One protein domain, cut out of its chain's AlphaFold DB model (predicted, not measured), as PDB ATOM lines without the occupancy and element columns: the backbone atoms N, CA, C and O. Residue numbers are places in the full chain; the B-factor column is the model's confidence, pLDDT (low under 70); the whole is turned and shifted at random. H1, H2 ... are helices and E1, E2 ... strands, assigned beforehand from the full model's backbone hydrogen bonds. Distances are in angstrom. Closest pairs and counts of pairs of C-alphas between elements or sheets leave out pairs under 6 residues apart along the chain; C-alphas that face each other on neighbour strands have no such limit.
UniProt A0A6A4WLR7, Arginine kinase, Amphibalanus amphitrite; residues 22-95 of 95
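What this domain is: This is residues 22 to 95 of the 95 residues of the protein "Arginine kinase" of Amphibalanus amphitrite (UniProt A0A6A4WLR7). A small three-stranded antiparallel sheet has the long helix H2 packed over one face, while the shorter helix H1 lies beside the edge strand E2 on that same face; no named helix covers the other face. Residues 70 to 76, of which 74 to 76 belong to H2, stick out at one end, and the long loop of residues 49 to 60 joins E2 to E3. The printed part has 74 residues with two named helices and three named strands, in the order E1, H1, E2, E3, H2 along the chain, and its class is mixed, helices and strands. The sheet's order is E1, E3, E2. The whole is compact, with a radius of gyration of the C-alphas of 12.1 A and spans of 34 by 29 by 18 A.

Where its parts are: The inner strand E3, residues 61 to 66, is 17.2 A long from first to last C-alpha. The edge strands are E1, residues 22 to 25, and E2, residues 45 to 48, each 10.2 A long. E1 begins with C-alpha 22 at (206.596, 219.357, 179.633). H1, residues 33 to 42, is 14.2 A long. H2, residues 74 to 94, is 30.6 A long, from C-alpha 74 at (208.267, 234.288, 181.452) to C-alpha 94 at (192.696, 210.729, 193.147).

How they stand to each other: E1 and E3 are antiparallel at 147 degrees, with N 22 and O 64 within hydrogen-bond range at 2.8 A. E3 and E2 form an antiparallel hairpin at 143 degrees, with N 46 and O 65 at 2.8 A and N 48 and O 63 at 2.9 A. E1 and E2 are apart. H2 is on the sheet at a height over the sheet of 8.9 A and lies over E3; at 29.8 degrees to E3 on the local plane, it only just runs along the strands. The closest C-alphas of E3 and H2, those of Asn 66 and Leu 81, are 6.1 A apart. E1 and H2 are near each other, with 9 pairs of C-alphas within 10 A. H1 is on the same face, over none of the strands; its closest C-alphas with E2, those of Ala 40 and Arg 46, are 6.3 A apart. H1 and H2 are close but not clearly touching, at a steep tilt of 38 degrees, opposite ways; their closest C-alphas, those of Ala 40 and Gly 84, are 7.8 A apart. E1, H1 and E2 form a split strand-helix-strand unit, two strands running the same way with E3 between them, and its crossover is right-handed. The two layers are the sheet and the helices H1 and H2 on one face of it. In H1 and H2 every O i to N i+4 pair is within hydrogen-bond range.

The domain as a whole: The two C-alphas farthest apart, those of Ala 59 and Gly 71, are 35.2 A apart. The printed part has no cut and ends at Ser 95, the chain's last residue. The link from E2 to E3 is long, 12 residues; that from H1 to E2 is tight. The mean pLDDT of the printed part is 76.5, with residue 30, residues 49 to 60, residues 69 to 71 and residue 95 under 70.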
ATOM      1  N   VAL A  22     206.228 220.501 178.764       81.44
ATOM      2  CA  VAL A  22     206.596 219.357 179.633       81.44
ATOM      3  C   VAL A  22     205.971 218.062 179.106       81.44
ATOM      4  O   VAL A  22     204.766 218.017 178.861       81.44
ATOM      5  N   ARG A  23     206.766 216.993 178.976       82.44
ATOM      6  CA  ARG A  23     206.275 215.642 178.656       82.44
ATOM      7  C   ARG A  23     205.887 214.900 179.933       82.44
ATOM      8  O   ARG A  23     206.713 214.752 180.831       82.44
ATOM      9  N   LEU A  24     204.653 214.411 180.004       81.56
ATOM     10  CA  LEU A  24     204.116 213.664 181.144       81.56
ATOM     11  C   LEU A  24     203.631 212.278 180.723       81.56
ATOM     12  O   LEU A  24     203.305 212.043 179.559       81.56
ATOM     13  N   ARG A  25     203.531 211.370 181.698       82.44
ATOM     14  CA  ARG A  25     202.855 210.081 181.542       82.44
ATOM     15  C   ARG A  25     201.712 209.984 182.552       82.44
ATOM     16  O   ARG A  25     201.973 209.857 183.744       82.44
ATOM     17  N   LEU A  26     200.479 210.062 182.060       79.94
ATOM     18  CA  LEU A  26     199.236 210.053 182.840       79.94
ATOM     19  C   LEU A  26     198.347 208.902 182.326       79.94
ATOM     20  O   LEU A  26     197.472 209.127 181.487       79.94
ATOM     21  N   PRO A  27     198.650 207.641 182.698       78.56
ATOM     22  CA  PRO A  27     198.036 206.463 182.089       78.56
ATOM     23  C   PRO A  27     196.523 206.344 182.308       78.56
ATOM     24  O   PRO A  27     195.871 205.737 181.464       78.56
ATOM     25  N   ARG A  28     195.954 206.909 183.383       78.50
ATOM     26  CA  ARG A  28     194.505 206.895 183.651       78.50
ATOM     27  C   ARG A  28     193.801 208.019 182.899       78.50
ATOM     28  O   ARG A  28     192.893 207.755 182.115       78.50
ATOM     29  N   LEU A  29     194.261 209.263 183.052       73.62
ATOM     30  CA  LEU A  29     193.669 210.422 182.369       73.62
ATOM     31  C   LEU A  29     193.786 210.351 180.835       73.62
ATOM     32  O   LEU A  29     192.987 210.971 180.134       73.62
ATOM     33  N   ALA A  30     194.728 209.568 180.301       69.12
ATOM     34  CA  ALA A  30     194.817 209.262 178.872       69.12
ATOM     35  C   ALA A  30     193.636 208.431 178.328       69.12
ATOM     36  O   ALA A  30     193.353 208.511 177.134       69.12
ATOM     37  N   ILE A  31     192.946 207.656 179.176       74.06
ATOM     38  CA  ILE A  31     191.792 206.822 178.789       74.06
ATOM     39  C   ILE A  31     190.545 207.693 178.563       74.06
ATOM     40  O   ILE A  31     189.709 207.376 177.719       74.06
ATOM     41  N   GLU A  32     190.438 208.827 179.263       79.06
ATOM     42  CA  GLU A  32     189.307 209.757 179.176       79.06
ATOM     43  C   GLU A  32     189.725 211.131 178.611       79.06
ATOM     44  O   GLU A  32     189.742 212.142 179.329       79.06
ATOM     45  N   PRO A  33     190.020 211.221 177.295       73.69
ATOM     46  CA  PRO A  33     190.497 212.451 176.665       73.69
ATOM     47  C   PRO A  33     189.497 213.616 176.767       73.69
ATOM     48  O   PRO A  33     189.893 214.775 176.645       73.69
ATOM     49  N   THR A  34     188.213 213.350 177.018       79.06
ATOM     50  CA  THR A  34     187.169 214.358 177.270       79.06
ATOM     51  C   THR A  34     187.359 215.072 178.612       79.06
ATOM     52  O   THR A  34     187.349 216.307 178.651       79.06
ATOM     53  N   LYS A  35     187.602 214.327 179.702       81.00
ATOM     54  CA  LYS A  35     187.941 214.882 181.026       81.00
ATOM     55  C   LYS A  35     189.255 215.653 180.956       81.00
ATOM     56  O   LYS A  35     189.297 216.824 181.332       81.00
ATOM     57  N   LEU A  36     190.284 215.036 180.375       81.75
ATOM     58  CA  LEU A  36     191.616 215.612 180.192       81.75
ATOM     59  C   LEU A  36     191.586 216.950 179.427       81.75
ATOM     60  O   LEU A  36     192.118 217.950 179.908       81.75
ATOM     61  N   ASN A  37     190.904 217.014 178.276       81.75
ATOM     62  CA  ASN A  37     190.750 218.263 177.518       81.75
ATOM     63  C   ASN A  37     189.930 219.322 178.273       81.75
ATOM     64  O   ASN A  37     190.166 220.516 178.097       81.75
ATOM     65  N   THR A  38     188.970 218.917 179.106       85.44
ATOM     66  CA  THR A  38     188.161 219.851 179.905       85.44
ATOM     67  C   THR A  38     188.973 220.452 181.054       85.44
ATOM     68  O   THR A  38     188.916 221.663 181.270       85.44
ATOM     69  N   ALA A  39     189.786 219.642 181.738       85.25
ATOM     70  CA  ALA A  39     190.741 220.105 182.744       85.25
ATOM     71  C   ALA A  39     191.792 221.048 182.130       85.25
ATOM     72  O   ALA A  39     191.963 222.170 182.606       85.25
ATOM     73  N   ALA A  40     192.414 220.654 181.013       83.94
ATOM     74  CA  ALA A  40     193.395 221.480 180.309       83.94
ATOM     75  C   ALA A  40     192.814 222.828 179.847       83.94
ATOM     76  O   ALA A  40     193.454 223.860 180.033       83.94
ATOM     77  N   LYS A  41     191.576 222.854 179.324       84.75
ATOM     78  CA  LYS A  41     190.880 224.103 178.959       84.75
ATOM     79  C   LYS A  41     190.696 225.048 180.152       84.75
ATOM     80  O   LYS A  41     190.905 226.244 179.977       84.75
ATOM     81  N   LYS A  42     190.336 224.535 181.339       87.25
ATOM     82  CA  LYS A  42     190.213 225.340 182.573       87.25
ATOM     83  C   LYS A  42     191.564 225.905 183.019       87.25
ATOM     84  O   LYS A  42     191.657 227.084 183.331       87.25
ATOM     85  N   LEU A  43     192.607 225.075 182.983       84.94
ATOM     86  CA  LEU A  43     193.984 225.428 183.353       84.94
ATOM     87  C   LEU A  43     194.727 226.227 182.264       84.94
ATOM     88  O   LEU A  43     195.911 226.501 182.406       84.94
ATOM     89  N   GLN A  44     194.057 226.583 181.160       83.25
ATOM     90  CA  GLN A  44     194.637 227.283 180.002       83.25
ATOM     91  C   GLN A  44     195.844 226.567 179.362       83.25
ATOM     92  O   GLN A  44     196.635 227.159 178.623       83.25
ATOM     93  N   LEU A  45     195.943 225.262 179.596       85.44
ATOM     94  CA  LEU A  45     196.937 224.386 179.008       85.44
ATOM     95  C   LEU A  45     196.489 223.927 177.618       85.44
ATOM     96  O   LEU A  45     195.304 223.885 177.270       85.44
ATOM     97  N   ARG A  46     197.468 223.511 176.827       83.62
ATOM     98  CA  ARG A  46     197.297 222.779 175.583       83.62
ATOM     99  C   ARG A  46     198.021 221.450 175.691       83.62
ATOM    100  O   ARG A  46     199.174 221.402 176.104       83.62
ATOM    101  N   ILE A  47     197.336 220.394 175.273       80.31
ATOM    102  CA  ILE A  47     197.870 219.035 175.217       80.31
ATOM    103  C   ILE A  47     198.115 218.657 173.752       80.31
ATOM    104  O   ILE A  47     197.381 219.102 172.862       80.31
ATOM    105  N   ARG A  48     199.147 217.848 173.498       74.12
ATOM    106  CA  ARG A  48     199.383 217.159 172.220       74.12
ATOM    107  C   ARG A  48     199.588 215.659 172.443       74.12
ATOM    108  O   ARG A  48     200.154 215.255 173.460       74.12
ATOM    109  N   GLY A  49     199.127 214.863 171.476       67.25
ATOM    110  CA  GLY A  49     199.466 213.445 171.358       67.25
ATOM    111  C   GLY A  49     200.937 213.254 170.984       67.25
ATOM    112  O   GLY A  49     201.597 214.186 170.519       67.25
ATOM    113  N   THR A  50     201.458 212.050 171.211       58.81
ATOM    114  CA  THR A  50     202.907 211.784 171.210       58.81
ATOM    115  C   THR A  50     203.551 211.838 169.817       58.81
ATOM    116  O   THR A  50     204.759 212.034 169.718       58.81
ATOM    117  N   GLU A  51     202.762 211.673 168.748       56.53
ATOM    118  CA  GLU A  51     203.246 211.476 167.368       56.53
ATOM    119  C   GLU A  51     202.580 212.426 166.356       56.53
ATOM    120  O   GLU A  51     202.199 212.041 165.255       56.53
ATOM    121  N   GLY A  52     202.413 213.698 166.733       48.44
ATOM    122  CA  GLY A  52     201.941 214.770 165.844       48.44
ATOM    123  C   GLY A  52     200.429 214.786 165.589       48.44
ATOM    124  O   GLY A  52     199.832 215.864 165.555       48.44
ATOM    125  N   GLU A  53     199.789 213.621 165.497       40.59
ATOM    126  CA  GLU A  53     198.331 213.505 165.456       40.59
ATOM    127  C   GLU A  53     197.696 213.890 166.799       40.59
ATOM    128  O   GLU A  53     198.139 213.493 167.879       40.59
ATOM    129  N   GLN A  54     196.608 214.661 166.747       53.50
ATOM    130  CA  GLN A  54     196.002 215.270 167.937       53.50
ATOM    131  C   GLN A  54     195.245 214.292 168.857       53.50
ATOM    132  O   GLN A  54     194.745 214.720 169.897       53.50
ATOM    133  N   HIS A  55     195.152 213.009 168.491       50.09
ATOM    134  CA  HIS A  55     194.223 212.051 169.102       50.09
ATOM    135  C   HIS A  55     194.865 210.783 169.682       50.09
ATOM    136  O   HIS A  55     194.215 210.112 170.481       50.09
ATOM    137  N   ILE A  56     196.118 210.451 169.344       51.50
ATOM    138  CA  ILE A  56     196.750 209.204 169.800       51.50
ATOM    139  C   ILE A  56     197.696 209.474 170.982       51.50
ATOM    140  O   ILE A  56     198.786 210.026 170.824       51.50
ATOM    141  N   ILE A  57     197.286 209.047 172.181       58.56
ATOM    142  CA  ILE A  57     198.114 209.060 173.398       58.56
ATOM    143  C   ILE A  57     198.710 207.656 173.595       58.56
ATOM    144  O   ILE A  57     198.175 206.832 174.342       58.56
ATOM    145  N   ARG A  58     199.817 207.341 172.908       55.28
ATOM    146  CA  ARG A  58     200.460 206.022 173.051       55.28
ATOM    147  C   ARG A  58     201.068 205.879 174.454       55.28
ATOM    148  O   ARG A  58     201.697 206.795 174.977       55.28
ATOM    149  N   ALA A  59     200.837 204.726 175.089       62.06
ATOM    150  CA  ALA A  59     201.323 204.366 176.431       62.06
ATOM    151  C   ALA A  59     201.017 205.370 177.576       62.06
ATOM    152  O   ALA A  59     201.669 205.315 178.627       62.06
ATOM    153  N   GLY A  60     200.040 206.267 177.394       69.25
ATOM    154  CA  GLY A  60     199.697 207.327 178.350       69.25
ATOM    155  C   GLY A  60     200.608 208.562 178.306       69.25
ATOM    156  O   GLY A  60     200.581 209.348 179.251       69.25
ATOM    157  N   VAL A  61     201.447 208.722 177.273       77.56
ATOM    158  CA  VAL A  61     202.449 209.802 177.174       77.56
ATOM    159  C   VAL A  61     201.925 210.983 176.355       77.56
ATOM    160  O   VAL A  61     201.551 210.825 175.193       77.56
ATOM    161  N   LEU A  62     201.941 212.177 176.950       80.00
ATOM    162  CA  LEU A  62     201.373 213.403 176.387       80.00
ATOM    163  C   LEU A  62     202.250 214.629 176.676       80.00
ATOM    164  O   LEU A  62     202.921 214.693 177.708       80.00
ATOM    165  N   ASP A  63     202.213 215.610 175.775       82.25
ATOM    166  CA  ASP A  63     202.974 216.859 175.903       82.25
ATOM    167  C   ASP A  63     202.058 218.012 176.322       82.25
ATOM    168  O   ASP A  63     201.074 218.312 175.643       82.25
ATOM    169  N   VAL A  64     202.393 218.663 177.441       83.19
ATOM    170  CA  VAL A  64     201.656 219.786 178.040       83.19
ATOM    171  C   VAL A  64     202.396 221.094 177.798       83.19
ATOM    172  O   VAL A  64     203.597 221.198 178.038       83.19
ATOM    173  N   CYS A  65     201.688 222.118 177.337       82.69
ATOM    174  CA  CYS A  65     202.243 223.442 177.062       82.69
ATOM    175  C   CYS A  65     201.243 224.532 177.470       82.69
ATOM    176  O   CYS A  65     200.038 224.283 177.444       82.69
ATOM    177  N   ASN A  66     201.690 225.760 177.738       83.00
ATOM    178  CA  ASN A  66     200.746 226.873 177.901       83.00
ATOM    179  C   ASN A  66     200.080 227.224 176.564       83.00
ATOM    180  O   ASN A  66     200.676 227.096 175.490       83.00
ATOM    181  N   ARG A  67     198.826 227.682 176.632       79.31
ATOM    182  CA  ARG A  67     198.093 228.214 175.473       79.31
ATOM    183  C   ARG A  67     198.364 229.702 175.230       79.31
ATOM    184  O   ARG A  67     198.193 230.161 174.103       79.31
ATOM    185  N   ARG A  68     198.760 230.446 176.267       72.50
ATOM    186  CA  ARG A  68     199.177 231.853 176.189       72.50
ATOM    187  C   ARG A  68     200.691 231.941 175.986       72.50
ATOM    188  O   ARG A  68     201.438 231.230 176.649       72.50
ATOM    189  N   THR A  69     201.118 232.809 175.072       63.44
ATOM    190  CA  THR A  69     202.534 233.054 174.725       63.44
ATOM    191  C   THR A  69     202.851 234.531 174.448       63.44
ATOM    192  O   THR A  69     204.002 234.870 174.199       63.44
ATOM    193  N   LEU A  70     201.846 235.412 174.481       67.25
ATOM    194  CA  LEU A  70     201.961 236.852 174.236       67.25
ATOM    195  C   LEU A  70     201.314 237.609 175.400       67.25
ATOM    196  O   LEU A  70     200.274 237.182 175.903       67.25
ATOM    197  N   GLY A  71     201.915 238.729 175.811       68.38
ATOM    198  CA  GLY A  71     201.378 239.602 176.863       68.38
ATOM    199  C   GLY A  71     201.510 239.078 178.301       68.38
ATOM    200  O   GLY A  71     200.822 239.585 179.180       68.38
ATOM    201  N   ILE A  72     202.367 238.081 178.551       70.19
ATOM    202  CA  ILE A  72     202.651 237.532 179.890       70.19
ATOM    203  C   ILE A  72     204.161 237.401 180.125       70.19
ATOM    204  O   ILE A  72     204.918 237.168 179.183       70.19
ATOM    205  N   ASN A  73     204.601 237.538 181.379       79.56
ATOM    206  CA  ASN A  73     206.009 237.376 181.747       79.56
ATOM    207  C   ASN A  73     206.433 235.904 181.687       79.56
ATOM    208  O   ASN A  73     205.632 234.994 181.918       79.56
ATOM    209  N   GLU A  74     207.727 235.653 181.492       75.50
ATOM    210  CA  GLU A  74     208.267 234.288 181.452       75.50
ATOM    211  C   GLU A  74     208.100 233.546 182.788       75.50
ATOM    212  O   GLU A  74     207.774 232.360 182.800       75.50
ATOM    213  N   ILE A  75     208.262 234.255 183.911       80.75
ATOM    214  CA  ILE A  75     208.095 233.711 185.269       80.75
ATOM    215  C   ILE A  75     206.654 233.235 185.477       80.75
ATOM    216  O   ILE A  75     206.428 232.118 185.939       80.75
ATOM    217  N   ASP A  76     205.679 234.058 185.099       82.44
ATOM    218  CA  ASP A  76     204.259 233.758 185.290       82.44
ATOM    219  C   ASP A  76     203.781 232.675 184.310       82.44
ATOM    220  O   ASP A  76     203.028 231.786 184.699       82.44
ATOM    221  N   THR A  77     204.342 232.642 183.094       79.12
ATOM    222  CA  THR A  77     204.187 231.519 182.151       79.12
ATOM    223  C   THR A  77     204.643 230.195 182.781       79.12
ATOM    224  O   THR A  77     203.939 229.189 182.711       79.12
ATOM    225  N   VAL A  78     205.822 230.175 183.416       81.56
ATOM    226  CA  VAL A  78     206.360 228.965 184.062       81.56
ATOM    227  C   VAL A  78     205.539 228.571 185.295       81.56
ATOM    228  O   VAL A  78     205.335 227.377 185.507       81.56
ATOM    229  N   ARG A  79     205.008 229.535 186.061       85.25
ATOM    230  CA  ARG A  79     204.073 229.277 187.174       85.25
ATOM    231  C   ARG A  79     202.783 228.609 186.693       85.25
ATOM    232  O   ARG A  79     202.500 227.500 187.133       85.25
ATOM    233  N   GLU A  80     202.075 229.211 185.728       84.94
ATOM    234  CA  GLU A  80     200.853 228.634 185.133       84.94
ATOM    235  C   GLU A  80     201.085 227.188 184.641       84.94
ATOM    236  O   GLU A  80     200.242 226.313 184.853       84.94
ATOM    237  N   LEU A  81     202.250 226.917 184.036       84.81
ATOM    238  CA  LEU A  81     202.622 225.580 183.564       84.81
ATOM    239  C   LEU A  81     202.835 224.592 184.722       84.81
ATOM    240  O   LEU A  81     202.327 223.474 184.673       84.81
ATOM    241  N   VAL A  82     203.588 224.984 185.755       86.88
ATOM    242  CA  VAL A  82     203.899 224.130 186.915       86.88
ATOM    243  C   VAL A  82     202.644 223.826 187.730       86.88
ATOM    244  O   VAL A  82     202.400 222.663 188.054       86.88
ATOM    245  N   ASP A  83     201.817 224.830 188.012       89.12
ATOM    246  CA  ASP A  83     200.581 224.657 188.778       89.12
ATOM    247  C   ASP A  83     199.564 223.808 188.006       89.12
ATOM    248  O   ASP A  83     199.002 222.856 188.550       89.12
ATOM    249  N   GLY A  84     199.409 224.054 186.700       88.25
ATOM    250  CA  GLY A  84     198.563 223.232 185.838       88.25
ATOM    251  C   GLY A  84     199.024 221.768 185.739       88.25
ATOM    252  O   GLY A  84     198.195 220.856 185.740       88.25
ATOM    253  N   VAL A  85     200.336 221.516 185.713       86.75
ATOM    254  CA  VAL A  85     200.903 220.156 185.762       86.75
ATOM    255  C   VAL A  85     200.687 219.502 187.133       86.75
ATOM    256  O   VAL A  85     200.334 218.323 187.191       86.75
ATOM    257  N   ASN A  86     200.826 220.249 188.231       89.12
ATOM    258  CA  ASN A  86     200.551 219.752 189.581       89.12
ATOM    259  C   ASN A  86     199.083 219.326 189.748       89.12
ATOM    260  O   ASN A  86     198.824 218.257 190.303       89.12
ATOM    261  N   GLU A  87     198.125 220.099 189.227       88.81
ATOM    262  CA  GLU A  87     196.702 219.732 189.248       88.81
ATOM    263  C   GLU A  87     196.408 218.468 188.425       88.81
ATOM    264  O   GLU A  87     195.682 217.587 188.889       88.81
ATOM    265  N   LEU A  88     197.019 218.309 187.244       85.19
ATOM    266  CA  LEU A  88     196.904 217.072 186.453       85.19
ATOM    267  C   LEU A  88     197.460 215.847 187.204       85.19
ATOM    268  O   LEU A  88     196.842 214.782 187.188       85.19
ATOM    269  N   ILE A  89     198.578 215.999 187.921       85.94
ATOM    270  CA  ILE A  89     199.166 214.931 188.747       85.94
ATOM    271  C   ILE A  89     198.290 214.613 189.973       85.94
ATOM    272  O   ILE A  89     198.213 213.451 190.373       85.94
ATOM    273  N   LYS A  90     197.606 215.599 190.569       88.56
ATOM    274  CA  LYS A  90     196.606 215.352 191.625       88.56
ATOM    275  C   LYS A  90     195.415 214.564 191.075       88.56
ATOM    276  O   LYS A  90     195.051 213.551 191.664       88.56
ATOM    277  N   MET A  91     194.857 214.975 189.935       84.44
ATOM    278  CA  MET A  91     193.727 214.284 189.297       84.44
ATOM    279  C   MET A  91     194.047 212.816 188.967       84.44
ATOM    280  O   MET A  91     193.236 211.947 189.259       84.44
ATOM    281  N   GLU A  92     195.247 212.515 188.458       82.44
ATOM    282  CA  GLU A  92     195.705 211.135 188.198       82.44
ATOM    283  C   GLU A  92     195.833 210.286 189.485       82.44
ATOM    284  O   GLU A  92     195.618 209.074 189.448       82.44
ATOM    285  N   LYS A  93     196.170 210.906 190.629       80.75
ATOM    286  CA  LYS A  93     196.329 210.233 191.937       80.75
ATOM    287  C   LYS A  93     195.013 209.979 192.677       80.75
ATOM    288  O   LYS A  93     194.940 209.007 193.419       80.75
ATOM    289  N   PHE A  94     194.018 210.850 192.511       73.31
ATOM    290  CA  PHE A  94     192.696 210.729 193.147       73.31
ATOM    291  C   PHE A  94     191.651 210.001 192.277       73.31
ATOM    292  O   PHE A  94     190.508 209.851 192.705       73.31
ATOM    293  N   SER A  95     192.042 209.561 191.074       56.47
ATOM    294  CA  SER A  95     191.239 208.762 190.132       56.47
ATOM    295  C   SER A  95     191.859 207.375 189.898       56.47
ATOM    296  O   SER A  95     192.373 206.786 190.877       56.47
TER     297      SER A  95